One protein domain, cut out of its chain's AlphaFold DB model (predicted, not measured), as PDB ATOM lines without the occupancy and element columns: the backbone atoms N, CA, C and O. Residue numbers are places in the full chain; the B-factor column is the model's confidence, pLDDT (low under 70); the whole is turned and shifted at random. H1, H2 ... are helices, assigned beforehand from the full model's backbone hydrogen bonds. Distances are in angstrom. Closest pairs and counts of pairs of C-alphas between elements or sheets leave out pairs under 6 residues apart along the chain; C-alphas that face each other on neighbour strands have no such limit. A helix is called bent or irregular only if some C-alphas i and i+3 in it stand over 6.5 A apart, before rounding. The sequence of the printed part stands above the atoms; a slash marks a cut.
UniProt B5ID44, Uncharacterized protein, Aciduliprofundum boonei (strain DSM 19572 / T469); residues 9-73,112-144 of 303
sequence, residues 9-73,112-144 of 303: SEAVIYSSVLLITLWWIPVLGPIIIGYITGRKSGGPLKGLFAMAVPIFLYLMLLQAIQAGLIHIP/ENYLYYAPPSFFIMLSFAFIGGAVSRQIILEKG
ATOM      1  N   SER A   9       3.382  48.226 -24.247       91.38
ATOM      2  CA  SER A   9       4.129  49.313 -23.605       91.38
ATOM      3  C   SER A   9       4.719  48.887 -22.265       91.38
ATOM      4  O   SER A   9       5.863  49.211 -21.966       91.38
ATOM      5  N   GLU A  10       3.973  48.105 -21.479       91.00
ATOM      6  CA  GLU A  10       4.523  47.541 -20.251       91.00
ATOM      7  C   GLU A  10       5.667  46.579 -20.556       91.00
ATOM      8  O   GLU A  10       6.694  46.656 -19.895       91.00
ATOM      9  N   ALA A  11       5.539  45.709 -21.563       92.88
ATOM     10  CA  ALA A  11       6.618  44.801 -21.943       92.88
ATOM     11  C   ALA A  11       7.920  45.561 -22.256       92.88
ATOM     12  O   ALA A  11       8.966  45.157 -21.762       92.88
ATOM     13  N   VAL A  12       7.842  46.689 -22.975       94.94
ATOM     14  CA  VAL A  12       8.996  47.555 -23.291       94.94
ATOM     15  C   VAL A  12       9.597  48.217 -22.039       94.94
ATOM     16  O   VAL A  12      10.814  48.329 -21.909       94.94
ATOM     17  N   ILE A  13       8.768  48.662 -21.092       94.38
ATOM     18  CA  ILE A  13       9.265  49.272 -19.847       94.38
ATOM     19  C   ILE A  13       9.965  48.216 -18.983       94.38
ATOM     20  O   ILE A  13      11.072  48.442 -18.499       94.38
ATOM     21  N   TYR A  14       9.341  47.047 -18.818       93.19
ATOM     22  CA  TYR A  14       9.909  45.946 -18.043       93.19
ATOM     23  C   TYR A  14      11.206  45.433 -18.663       93.19
ATOM     24  O   TYR A  14      12.166  45.200 -17.935       93.19
ATOM     25  N   SER A  15      11.255  45.292 -19.988       94.25
ATOM     26  CA  SER A  15      12.457  44.860 -20.695       94.25
ATOM     27  C   SER A  15      13.600  45.854 -20.533       94.25
ATOM     28  O   SER A  15      14.721  45.433 -20.284       94.25
ATOM     29  N   SER A  16      13.321  47.160 -20.572       93.62
ATOM     30  CA  SER A  16      14.330  48.207 -20.364       93.62
ATOM     31  C   SER A  16      14.915  48.162 -18.948       93.62
ATOM     32  O   SER A  16      16.131  48.202 -18.775       93.62
ATOM     33  N   VAL A  17      14.064  48.019 -17.926       94.19
ATOM     34  CA  VAL A  17      14.509  47.910 -16.524       94.19
ATOM     35  C   VAL A  17      15.300  46.620 -16.302       94.19
ATOM     36  O   VAL A  17      16.357  46.643 -15.670       94.19
ATOM     37  N   LEU A  18      14.816  45.494 -16.833       93.56
ATOM     38  CA  LEU A  18      15.506  44.209 -16.743       93.56
ATOM     39  C   LEU A  18      16.837  44.233 -17.493       93.56
ATOM     40  O   LEU A  18      17.803  43.684 -16.986       93.56
ATOM     41  N   LEU A  19      16.924  44.901 -18.643       91.06
ATOM     42  CA  LEU A  19      18.179  45.074 -19.366       91.06
ATOM     43  C   LEU A  19      19.202  45.793 -18.480       91.06
ATOM     44  O   LEU A  19      20.274  45.258 -18.253       91.06
ATOM     45  N   ILE A  20      18.846  46.926 -17.867       88.69
ATOM     46  CA  ILE A  20      19.751  47.682 -16.978       88.69
ATOM     47  C   ILE A  20      20.131  46.890 -15.714       88.69
ATOM     48  O   ILE A  20      21.232  47.045 -15.192       88.69
ATOM     49  N   THR A  21      19.243  46.026 -15.220       89.06
ATOM     50  CA  THR A  21      19.468  45.283 -13.967       89.06
ATOM     51  C   THR A  21      20.213  43.963 -14.182       89.06
ATOM     52  O   THR A  21      20.957  43.531 -13.306       89.06
ATOM     53  N   LEU A  22      20.000  43.304 -15.323       89.06
ATOM     54  CA  LEU A  22      20.383  41.910 -15.571       89.06
ATOM     55  C   LEU A  22      21.395  41.739 -16.715       89.06
ATOM     56  O   LEU A  22      21.794  40.608 -16.985       89.06
ATOM     57  N   TRP A  23      21.826  42.819 -17.380       83.81
ATOM     58  CA  TRP A  23      22.795  42.749 -18.487       83.81
ATOM     59  C   TRP A  23      24.152  42.155 -18.096       83.81
ATOM     60  O   TRP A  23      24.838  41.618 -18.956       83.81
ATOM     61  N   TRP A  24      24.537  42.235 -16.820       78.31
ATOM     62  CA  TRP A  24      25.834  41.756 -16.336       78.31
ATOM     63  C   TRP A  24      25.900  40.228 -16.161       78.31
ATOM     64  O   TRP A  24      26.992  39.684 -16.009       78.31
ATOM     65  N   ILE A  25      24.761  39.518 -16.179       83.81
ATOM     66  CA  ILE A  25      24.735  38.059 -16.008       83.81
ATOM     67  C   ILE A  25      24.857  37.370 -17.379       83.81
ATOM     68  O   ILE A  25      23.917  37.460 -18.181       83.81
ATOM     69  N   PRO A  26      25.939  36.604 -17.640       80.56
ATOM     70  CA  PRO A  26      26.109  35.890 -18.900       80.56
ATOM     71  C   PRO A  26      24.979  34.901 -19.129       80.56
ATOM     72  O   PRO A  26      24.647  34.125 -18.234       80.56
ATOM     73  N   VAL A  27      24.460  34.874 -20.359       84.69
ATOM     74  CA  VAL A  27      23.476  33.899 -20.865       84.69
ATOM     75  C   VAL A  27      22.119  33.963 -20.148       84.69
ATOM     76  O   VAL A  27      21.115  34.272 -20.784       84.69
ATOM     77  N   LEU A  28      22.067  33.744 -18.833       89.62
ATOM     78  CA  LEU A  28      20.858  33.799 -18.011       89.62
ATOM     79  C   LEU A  28      20.190  35.175 -18.042       89.62
ATOM     80  O   LEU A  28      18.967  35.233 -18.139       89.62
ATOM     81  N   GLY A  29      20.962  36.266 -18.011       91.50
ATOM     82  CA  GLY A  29      20.426  37.623 -18.129       91.50
ATOM     83  C   GLY A  29      19.599  37.784 -19.411       91.50
ATOM     84  O   GLY A  29      18.378  37.949 -19.330       91.50
ATOM     85  N   PRO A  30      20.225  37.642 -20.595       92.75
ATOM     86  CA  PRO A  30      19.551  37.635 -21.894       92.75
ATOM     87  C   PRO A  30      18.317  36.719 -21.977       92.75
ATOM     88  O   PRO A  30      17.269  37.134 -22.477       92.75
ATOM     89  N   ILE A  31      18.408  35.491 -21.454       95.62
ATOM     90  CA  ILE A  31      17.300  34.522 -21.447       95.62
ATOM     91  C   ILE A  31      16.106  35.057 -20.651       95.62
ATOM     92  O   ILE A  31      14.979  35.071 -21.153       95.62
ATOM     93  N   ILE A  32      16.341  35.507 -19.416       95.94
ATOM     94  CA  ILE A  32      15.294  35.978 -18.502       95.94
ATOM     95  C   ILE A  32      14.647  37.252 -19.049       95.94
ATOM     96  O   ILE A  32      13.416  37.342 -19.094       95.94
ATOM     97  N   ILE A  33      15.459  38.212 -19.505       96.25
ATOM     98  CA  ILE A  33      14.977  39.467 -20.097       96.25
ATOM     99  C   ILE A  33      14.082  39.151 -21.299       96.25
ATOM    100  O   ILE A  33      12.939  39.615 -21.353       96.25
ATOM    101  N   GLY A  34      14.568  38.326 -22.232       96.38
ATOM    102  CA  GLY A  34      13.815  37.919 -23.414       96.38
ATOM    103  C   GLY A  34      12.492  37.258 -23.032       96.38
ATOM    104  O   GLY A  34      11.422  37.734 -23.411       96.38
ATOM    105  N   TYR A  35      12.541  36.214 -22.203       97.06
ATOM    106  CA  TYR A  35      11.364  35.433 -21.824       97.06
ATOM    107  C   TYR A  35      10.274  36.273 -21.146       97.06
ATOM    108  O   TYR A  35       9.102  36.188 -21.531       97.06
ATOM    109  N   ILE A  36      10.635  37.111 -20.167       95.88
ATOM    110  CA  ILE A  36       9.674  37.958 -19.442       95.88
ATOM    111  C   ILE A  36       9.034  38.981 -20.385       95.88
ATOM    112  O   ILE A  36       7.813  39.171 -20.354       95.88
ATOM    113  N   THR A  37       9.833  39.595 -21.259       96.25
ATOM    114  CA  THR A  37       9.359  40.561 -22.261       96.25
ATOM    115  C   THR A  37       8.360  39.912 -23.213       96.25
ATOM    116  O   THR A  37       7.250  40.415 -23.409       96.25
ATOM    117  N   GLY A  38       8.709  38.732 -23.732       95.62
ATOM    118  CA  GLY A  38       7.836  37.914 -24.564       95.62
ATOM    119  C   GLY A  38       6.518  37.598 -23.869       95.62
ATOM    120  O   GLY A  38       5.442  37.870 -24.405       95.62
ATOM    121  N   ARG A  39       6.589  37.104 -22.632       95.12
ATOM    122  CA  ARG A  39       5.424  36.765 -21.807       95.12
ATOM    123  C   ARG A  39       4.486  37.948 -21.605       95.12
ATOM    124  O   ARG A  39       3.281  37.777 -21.751       95.12
ATOM    125  N   LYS A  40       5.003  39.138 -21.284       93.81
ATOM    126  CA  LYS A  40       4.178  40.338 -21.047       93.81
ATOM    127  C   LYS A  40       3.555  40.919 -22.317       93.81
ATOM    128  O   LYS A  40       2.520  41.575 -22.233       93.81
ATOM    129  N   SER A  41       4.144  40.661 -23.481       93.50
ATOM    130  CA  SER A  41       3.644  41.171 -24.764       93.50
ATOM    131  C   SER A  41       2.351  40.488 -25.249       93.50
ATOM    132  O   SER A  41       1.604  41.067 -26.044       93.50
ATOM    133  N   GLY A  42       2.075  39.265 -24.777       89.69
ATOM    134  CA  GLY A  42       0.878  38.494 -25.122       89.69
ATOM    135  C   GLY A  42       0.882  37.880 -26.529       89.69
ATOM    136  O   GLY A  42      -0.166  37.438 -27.001       89.69
ATOM    137  N   GLY A  43       2.013  37.881 -27.241       93.00
ATOM    138  CA  GLY A  43       2.124  37.194 -28.526       93.00
ATOM    139  C   GLY A  43       3.553  37.135 -29.068       93.00
ATOM    140  O   GLY A  43       4.361  37.991 -28.733       93.00
ATOM    141  N   PRO A  44       3.876  36.168 -29.944       94.56
ATOM    142  CA  PRO A  44       5.246  35.918 -30.405       94.56
ATOM    143  C   PRO A  44       5.842  37.099 -31.182       94.56
ATOM    144  O   PRO A  44       6.884  37.627 -30.803       94.56
ATOM    145  N   LEU A  45       5.139  37.592 -32.211       95.44
ATOM    146  CA  LEU A  45       5.587  38.759 -32.985       95.44
ATOM    147  C   LEU A  45       5.616  40.032 -32.132       95.44
ATOM    148  O   LEU A  45       6.560  40.811 -32.209       95.44
ATOM    149  N   LYS A  46       4.603  40.228 -31.275       93.38
ATOM    150  CA  LYS A  46       4.549  41.383 -30.365       93.38
ATOM    151  C   LYS A  46       5.711  41.373 -29.374       93.38
ATOM    152  O   LYS A  46       6.244  42.436 -29.089       93.38
ATOM    153  N   GLY A  47       6.105  40.202 -28.879       94.19
ATOM    154  CA  GLY A  47       7.239  40.023 -27.976       94.19
ATOM    155  C   GLY A  47       8.560  40.332 -28.651       94.19
ATOM    156  O   GLY A  47       9.377  41.050 -28.085       94.19
ATOM    157  N   LEU A  48       8.723  39.874 -29.892       96.25
ATOM    158  CA  LEU A  48       9.906  40.158 -30.694       96.25
ATOM    159  C   LEU A  48      10.063  41.666 -30.948       96.25
ATOM    160  O   LEU A  48      11.113  42.227 -30.647       96.25
ATOM    161  N   PHE A  49       9.001  42.351 -31.386       96.19
ATOM    162  CA  PHE A  49       9.032  43.810 -31.553       96.19
ATOM    163  C   PHE A  49       9.194  44.559 -30.223       96.19
ATOM    164  O   PHE A  49       9.922  45.545 -30.167       96.19
ATOM    165  N   ALA A  50       8.564  44.091 -29.140       95.00
ATOM    166  CA  ALA A  50       8.701  44.703 -27.816       95.00
ATOM    167  C   ALA A  50      10.132  44.595 -27.274       95.00
ATOM    168  O   ALA A  50      10.556  45.463 -26.516       95.00
ATOM    169  N   MET A  51      10.868  43.549 -27.661       96.12
ATOM    170  CA  MET A  51      12.271  43.363 -27.298       96.12
ATOM    171  C   MET A  51      13.234  44.075 -28.256       96.12
ATOM    172  O   MET A  51      14.297  44.521 -27.837       96.12
ATOM    173  N   ALA A  52      12.863  44.264 -29.521       94.44
ATOM    174  CA  ALA A  52      13.673  45.027 -30.467       94.44
ATOM    175  C   ALA A  52      13.832  46.501 -30.049       94.44
ATOM    176  O   ALA A  52      14.910  47.066 -30.196       94.44
ATOM    177  N   VAL A  53      12.788  47.112 -29.477       94.69
ATOM    178  CA  VAL A  53      12.811  48.513 -29.013       94.69
ATOM    179  C   VAL A  53      13.903  48.800 -27.965       94.69
ATOM    180  O   VAL A  53      14.716  49.689 -28.214       94.69
ATOM    181  N   PRO A  54      13.977  48.105 -26.810       93.56
ATOM    182  CA  PRO A  54      15.021  48.346 -25.813       93.56
ATOM    183  C   PRO A  54      16.418  48.001 -26.339       93.56
ATOM    184  O   PRO A  54      17.364  48.699 -25.996       93.56
ATOM    185  N   ILE A  55      16.556  46.981 -27.198       91.00
ATOM    186  CA  ILE A  55      17.834  46.659 -27.852       91.00
ATOM    187  C   ILE A  55      18.280  47.834 -28.724       91.00
ATOM    188  O   ILE A  55      19.416  48.283 -28.623       91.00
ATOM    189  N   PHE A  56      17.377  48.378 -29.541       90.56
ATOM    190  CA  PHE A  56      17.672  49.524 -30.393       90.56
ATOM    191  C   PHE A  56      18.020  50.777 -29.580       90.56
ATOM    192  O   PHE A  56      19.003  51.447 -29.883       90.56
ATOM    193  N   LEU A  57      17.261  51.073 -28.520       91.12
ATOM    194  CA  LEU A  57      17.559  52.187 -27.614       91.12
ATOM    195  C   LEU A  57      18.922  52.025 -26.942       91.12
ATOM    196  O   LEU A  57      19.669  52.991 -26.828       91.12
ATOM    197  N   TYR A  58      19.254  50.804 -26.530       87.50
ATOM    198  CA  TYR A  58      20.550  50.485 -25.956       87.50
ATOM    199  C   TYR A  58      21.680  50.709 -26.971       87.50
ATOM    200  O   TYR A  58      22.646  51.396 -26.659       87.50
ATOM    201  N   LEU A  59      21.535  50.231 -28.211       84.56
ATOM    202  CA  LEU A  59      22.518  50.467 -29.274       84.56
ATOM    203  C   LEU A  59      22.659  51.959 -29.622       84.56
ATOM    204  O   LEU A  59      23.778  52.437 -29.785       84.56
ATOM    205  N   MET A  60      21.558  52.717 -29.676       86.25
ATOM    206  CA  MET A  60      21.621  54.174 -29.866       86.25
ATOM    207  C   MET A  60      22.351  54.871 -28.717       86.25
ATOM    208  O   MET A  60      23.110  55.806 -28.965       86.25
ATOM    209  N   LEU A  61      22.145  54.428 -27.474       85.31
ATOM    210  CA  LEU A  61      22.856  54.968 -26.318       85.31
ATOM    211  C   LEU A  61      24.363  54.703 -26.429       85.31
ATOM    212  O   LEU A  61      25.152  55.618 -26.206       85.31
ATOM    213  N   LEU A  62      24.761  53.489 -26.827       79.06
ATOM    214  CA  LEU A  62      26.169  53.162 -27.064       79.06
ATOM    215  C   LEU A  62      26.777  54.045 -28.161       79.06
ATOM    216  O   LEU A  62      27.856  54.605 -27.967       79.06
ATOM    217  N   GLN A  63      26.062  54.234 -29.273       80.19
ATOM    218  CA  GLN A  63      26.502  55.107 -30.362       80.19
ATOM    219  C   GLN A  63      26.642  56.566 -29.906       80.19
ATOM    220  O   GLN A  63      27.590  57.246 -30.293       80.19
ATOM    221  N   ALA A  64      25.722  57.060 -29.073       83.25
ATOM    222  CA  ALA A  64      25.775  58.421 -28.541       83.25
ATOM    223  C   ALA A  64      26.984  58.635 -27.615       83.25
ATOM    224  O   ALA A  64      27.613  59.692 -27.663       83.25
ATOM    225  N   ILE A  65      27.336  57.628 -26.809       80.06
ATOM    226  CA  ILE A  65      28.551  57.641 -25.983       80.06
ATOM    227  C   ILE A  65      29.797  57.640 -26.877       80.06
ATOM    228  O   ILE A  65      30.688  58.461 -26.674       80.06
ATOM    229  N   GLN A  66      29.849  56.781 -27.902       74.50
ATOM    230  CA  GLN A  66      30.980  56.725 -28.836       74.50
ATOM    231  C   GLN A  66      31.175  58.039 -29.600       74.50
ATOM    232  O   GLN A  66      32.304  58.488 -29.773       74.50
ATOM    233  N   ALA A  67      30.086  58.679 -30.025       81.00
ATOM    234  CA  ALA A  67      30.127  59.975 -30.696       81.00
ATOM    235  C   ALA A  67      30.566  61.130 -29.771       81.00
ATOM    236  O   ALA A  67      30.627  62.273 -30.217       81.00
ATOM    237  N   GLY A  68      30.830  60.865 -28.485       79.88
ATOM    238  CA  GLY A  68      31.231  61.873 -27.504       79.88
ATOM    239  C   GLY A  68      30.090  62.787 -27.047       79.88
ATOM    240  O   GLY A  68      30.336  63.764 -26.344       79.88
ATOM    241  N   LEU A  69      28.834  62.483 -27.403       83.44
ATOM    242  CA  LEU A  69      27.670  63.266 -26.959       83.44
ATOM    243  C   LEU A  69      27.433  63.117 -25.451       83.44
ATOM    244  O   LEU A  69      26.872  64.007 -24.816       83.44
ATOM    245  N   ILE A  70      27.862  61.990 -24.878       80.69
ATOM    246  CA  ILE A  70      27.740  61.670 -23.457       80.69
ATOM    247  C   ILE A  70      29.143  61.395 -22.912       80.69
ATOM    248  O   ILE A  70      29.764  60.397 -23.267       80.69
ATOM    249  N   HIS A  71      29.635  62.275 -22.037       77.56
ATOM    250  CA  HIS A  71      30.931  62.112 -21.379       77.56
ATOM    251  C   HIS A  71      30.781  61.303 -20.088       77.56
ATOM    252  O   HIS A  71      30.016  61.676 -19.197       77.56
ATOM    253  N   ILE A  72      31.530  60.206 -19.975       73.19
ATOM    254  CA  ILE A  72      31.600  59.389 -18.758       73.19
ATOM    255  C   ILE A  72      32.807  59.866 -17.931       73.19
ATOM    256  O   ILE A  72      33.918  59.895 -18.463       73.19
ATOM    257  N   PRO A  73      32.638  60.241 -16.648       77.44
ATOM    258  CA  PRO A  73      33.746  60.687 -15.805       77.44
ATOM    259  C   PRO A  73      34.814  59.601 -15.642       77.44
ATOM    260  O   PRO A  73      34.503  58.459 -15.299       77.44
ATOM    261  N   GLU A 112      33.809  47.491 -32.181       59.59
ATOM    262  CA  GLU A 112      34.122  46.438 -33.162       59.59
ATOM    263  C   GLU A 112      34.154  45.049 -32.508       59.59
ATOM    264  O   GLU A 112      33.540  44.105 -33.005       59.59
ATOM    265  N   ASN A 113      34.754  44.950 -31.319       59.56
ATOM    266  CA  ASN A 113      34.736  43.728 -30.516       59.56
ATOM    267  C   ASN A 113      33.338  43.463 -29.930       59.56
ATOM    268  O   ASN A 113      32.925  42.312 -29.786       59.56
ATOM    269  N   TYR A 114      32.561  44.511 -29.639       58.97
ATOM    270  CA  TYR A 114      31.188  44.373 -29.161       58.97
ATOM    271  C   TYR A 114      30.281  43.730 -30.208       58.97
ATOM    272  O   TYR A 114      29.547  42.802 -29.885       58.97
ATOM    273  N   LEU A 115      30.371  44.136 -31.475       58.81
ATOM    274  CA  LEU A 115      29.639  43.477 -32.557       58.81
ATOM    275  C   LEU A 115      30.080  42.031 -32.800       58.81
ATOM    276  O   LEU A 115      29.365  41.317 -33.484       58.81
ATOM    277  N   TYR A 116      31.197  41.573 -32.242       63.78
ATOM    278  CA  TYR A 116      31.585  40.166 -32.305       63.78
ATOM    279  C   TYR A 116      30.960  39.341 -31.162       63.78
ATOM    280  O   TYR A 116      30.440  38.249 -31.393       63.78
ATOM    281  N   TYR A 117      30.923  39.880 -29.935       59.88
ATOM    282  CA  TYR A 117      30.443  39.163 -28.736       59.88
ATOM    283  C   TYR A 117      28.976  39.434 -28.344       59.88
ATOM    284  O   TYR A 117      28.343  38.614 -27.674       59.88
ATOM    285  N   ALA A 118      28.402  40.565 -28.753       60.06
ATOM    286  CA  ALA A 118      27.026  40.967 -28.458       60.06
ATOM    287  C   ALA A 118      25.936  40.348 -29.346       60.06
ATOM    288  O   ALA A 118      24.844  40.111 -28.813       60.06
ATOM    289  N   PRO A 119      26.157  40.053 -30.650       62.00
ATOM    290  CA  PRO A 119      25.118  39.452 -31.483       62.00
ATOM    291  C   PRO A 119      24.542  38.164 -30.891       62.00
ATOM    292  O   PRO A 119      23.316  38.033 -30.901       62.00
ATOM    293  N   PRO A 120      25.347  37.262 -30.282       76.31
ATOM    294  CA  PRO A 120      24.806  36.108 -29.573       76.31
ATOM    295  C   PRO A 120      23.817  36.492 -28.463       76.31
ATOM    296  O   PRO A 120      22.740  35.909 -28.372       76.31
ATOM    297  N   SER A 121      24.121  37.508 -27.651       83.94
ATOM    298  CA  SER A 121      23.268  37.912 -26.521       83.94
ATOM    299  C   SER A 121      21.946  38.543 -26.975       83.94
ATOM    300  O   SER A 121      20.886  38.218 -26.433       83.94
ATOM    301  N   PHE A 122      21.970  39.400 -28.001       88.88
ATOM    302  CA  PHE A 122      20.748  39.966 -28.590       88.88
ATOM    303  C   PHE A 122      19.899  38.914 -29.291       88.88
ATOM    304  O   PHE A 122      18.674  38.921 -29.152       88.88
ATOM    305  N   PHE A 123      20.537  37.971 -29.978       90.06
ATOM    306  CA  PHE A 123      19.842  36.858 -30.605       90.06
ATOM    307  C   PHE A 123      19.151  35.960 -29.571       90.06
ATOM    308  O   PHE A 123      17.989  35.595 -29.756       90.06
ATOM    309  N   ILE A 124      19.812  35.670 -28.444       92.62
ATOM    310  CA  ILE A 124      19.213  34.939 -27.318       92.62
ATOM    311  C   ILE A 124      18.006  35.710 -26.768       92.62
ATOM    312  O   ILE A 124      16.928  35.132 -26.630       92.62
ATOM    313  N   MET A 125      18.142  37.015 -26.516       95.06
ATOM    314  CA  MET A 125      17.032  37.856 -26.044       95.06
ATOM    315  C   MET A 125      15.830  37.820 -26.994       95.06
ATOM    316  O   MET A 125      14.700  37.625 -26.546       95.06
ATOM    317  N   LEU A 126      16.057  37.970 -28.301       95.50
ATOM    318  CA  LEU A 126      15.000  37.929 -29.314       95.50
ATOM    319  C   LEU A 126      14.349  36.543 -29.409       95.50
ATOM    320  O   LEU A 126      13.121  36.446 -29.461       95.50
ATOM    321  N   SER A 127      15.150  35.478 -29.361       96.25
ATOM    322  CA  SER A 127      14.670  34.092 -29.397       96.25
ATOM    323  C   SER A 127      13.779  33.785 -28.195       96.25
ATOM    324  O   SER A 127      12.649  33.318 -28.348       96.25
ATOM    325  N   PHE A 128      14.227  34.125 -26.985       97.25
ATOM    326  CA  PHE A 128      13.432  33.914 -25.777       97.25
ATOM    327  C   PHE A 128      12.231  34.859 -25.680       97.25
ATOM    328  O   PHE A 128      11.199  34.462 -25.139       97.25
ATOM    329  N   ALA A 129      12.294  36.060 -26.259       97.44
ATOM    330  CA  ALA A 129      11.127  36.931 -26.396       97.44
ATOM    331  C   ALA A 129      10.067  36.339 -27.327       97.44
ATOM    332  O   ALA A 129       8.874  36.383 -27.012       97.44
ATOM    333  N   PHE A 130      10.480  35.719 -28.430       97.19
ATOM    334  CA  PHE A 130       9.565  34.987 -29.294       97.19
ATOM    335  C   PHE A 130       8.926  33.802 -28.556       97.19
ATOM    336  O   PHE A 130       7.699  33.681 -28.551       97.19
ATOM    337  N   ILE A 131       9.729  32.984 -27.865       97.38
ATOM    338  CA  ILE A 131       9.255  31.822 -27.090       97.38
ATOM    339  C   ILE A 131       8.289  32.259 -25.979       97.38
ATOM    340  O   ILE A 131       7.175  31.745 -25.891       97.38
ATOM    341  N   GLY A 132       8.653  33.252 -25.165       96.19
ATOM    342  CA  GLY A 132       7.777  33.789 -24.118       96.19
ATOM    343  C   GLY A 132       6.471  34.363 -24.686       96.19
ATOM    344  O   GLY A 132       5.396  34.213 -24.096       96.19
ATOM    345  N   GLY A 133       6.540  34.972 -25.872       95.62
ATOM    346  CA  GLY A 133       5.379  35.444 -26.622       95.62
ATOM    347  C   GLY A 133       4.489  34.306 -27.136       95.62
ATOM    348  O   GLY A 133       3.266  34.402 -27.054       95.62
ATOM    349  N   ALA A 134       5.070  33.207 -27.614       95.88
ATOM    350  CA  ALA A 134       4.331  32.016 -28.026       95.88
ATOM    351  C   ALA A 134       3.614  31.359 -26.833       95.88
ATOM    352  O   ALA A 134       2.414  31.094 -26.913       95.88
ATOM    353  N   VAL A 135       4.303  31.209 -25.697       96.00
ATOM    354  CA  VAL A 135       3.733  30.657 -24.454       96.00
ATOM    355  C   VAL A 135       2.584  31.522 -23.933       96.00
ATOM    356  O   VAL A 135       1.534  31.008 -23.554       96.00
ATOM    357  N   SER A 136       2.731  32.851 -23.934       93.31
ATOM    358  CA  SER A 136       1.629  33.735 -23.521       93.31
ATOM    359  C   SER A 136       0.418  33.630 -24.450       93.31
ATOM    360  O   SER A 136      -0.714  33.609 -23.964       93.31
ATOM    361  N   ARG A 137       0.636  33.482 -25.764       91.88
ATOM    362  CA  ARG A 137      -0.441  33.246 -26.733       91.88
ATOM    363  C   ARG A 137      -1.157  31.923 -26.476       91.88
ATOM    364  O   ARG A 137      -2.382  31.902 -26.528       91.88
ATOM    365  N   GLN A 138      -0.425  30.856 -26.168       92.75
ATOM    366  CA  GLN A 138      -1.018  29.566 -25.817       92.75
ATOM    367  C   GLN A 138      -1.923  29.689 -24.583       92.75
ATOM    368  O   GLN A 138      -3.088  29.315 -24.644       92.75
ATOM    369  N   ILE A 139      -1.445  30.333 -23.515       90.75
ATOM    370  CA  ILE A 139      -2.235  30.557 -22.291       90.75
ATOM    371  C   ILE A 139      -3.486  31.404 -22.569       90.75
ATOM    372  O   ILE A 139      -4.541  31.174 -21.980       90.75
ATOM    373  N   ILE A 140      -3.383  32.408 -23.445       88.88
ATOM    374  CA  ILE A 140      -4.524  33.232 -23.868       88.88
ATOM    375  C   ILE A 140      -5.581  32.376 -24.575       88.88
ATOM    376  O   ILE A 140      -6.766  32.505 -24.262       88.88
ATOM    377  N   LEU A 141      -5.155  31.501 -25.490       87.75
ATOM    378  CA  LEU A 141      -6.038  30.598 -26.230       87.75
ATOM    379  C   LEU A 141      -6.702  29.573 -25.303       87.75
ATOM    380  O   LEU A 141      -7.908  29.367 -25.401       87.75
ATOM    381  N   GLU A 142      -5.946  28.994 -24.369       88.75
ATOM    382  CA  GLU A 142      -6.447  28.021 -23.391       88.75
ATOM    383  C   GLU A 142      -7.458  28.634 -22.416       88.75
ATOM    384  O   GLU A 142      -8.466  28.013 -22.089       88.75
ATOM    385  N   LYS A 143      -7.220  29.868 -21.957       86.25
ATOM    386  CA  LYS A 143      -8.107  30.549 -20.998       86.25
ATOM    387  C   LYS A 143      -9.257  31.311 -21.655       86.25
ATOM    388  O   LYS A 143     -10.079  31.879 -20.942       86.25
ATOM    389  N   GLY A 144      -9.293  31.386 -22.986       79.56
ATOM    390  CA  GLY A 144     -10.283  32.175 -23.724       79.56
ATOM    391  C   GLY A 144     -10.239  33.676 -23.413       79.56
ATOM    392  O   GLY A 144     -11.227  34.378 -23.619       79.56
TER     393      GLY A 144
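AT A GLANCE: This is residues 9 to 73 and 112 to 144 of the 303 residues of an uncharacterized protein of Aciduliprofundum boonei (strain DSM 19572 / T469) (UniProt B5ID44). A short helical hairpin, H1 and H2, packs on one side of two longer helices, H3 and H4, which run opposite ways and spread apart toward Gln 66 and Glu 112. The 98 printed residues hold four named helices, H1 to H4 in chain order, and no named strand: all helix. The whole is compact, radius of gyration of the C-alphas 14.5 A, and spans 52 by 24 by 20 A.

IN THESE COORDINATES: H1, residues 9 to 22, begins at C-alpha 9 (4.129, 49.313, -23.605) and measures 19.6 A. H2 is residues 28 to 41, 19.9 A, and H3 residues 44 to 66, 33.1 A. H4, residues 112 to 143, 46.7 A, ends at C-alpha 143 (-8.107, 30.549, -20.998); it has a kink of 37 degrees near residue 119 and is only just irregular, C-alphas 116 and 119 being 6.6 A apart.

HOW THE PARTS SIT: H2 touches H4 residues 121 to 136 at a steep tilt of 40 degrees, closest C-alphas Gly 38 and Ala 129, 3.9 A. H1 and H4 are apart. Every O i to N i+4 pair is within hydrogen-bond range in H1 and H2, 18 of 19 in H3 and 24 of 28 in H4.

THE WHOLE: Residues 74 to 111 are not printed; C-alphas 73 and 112 are 22.5 A apart. Residues 112 to 119 have pLDDT under 70.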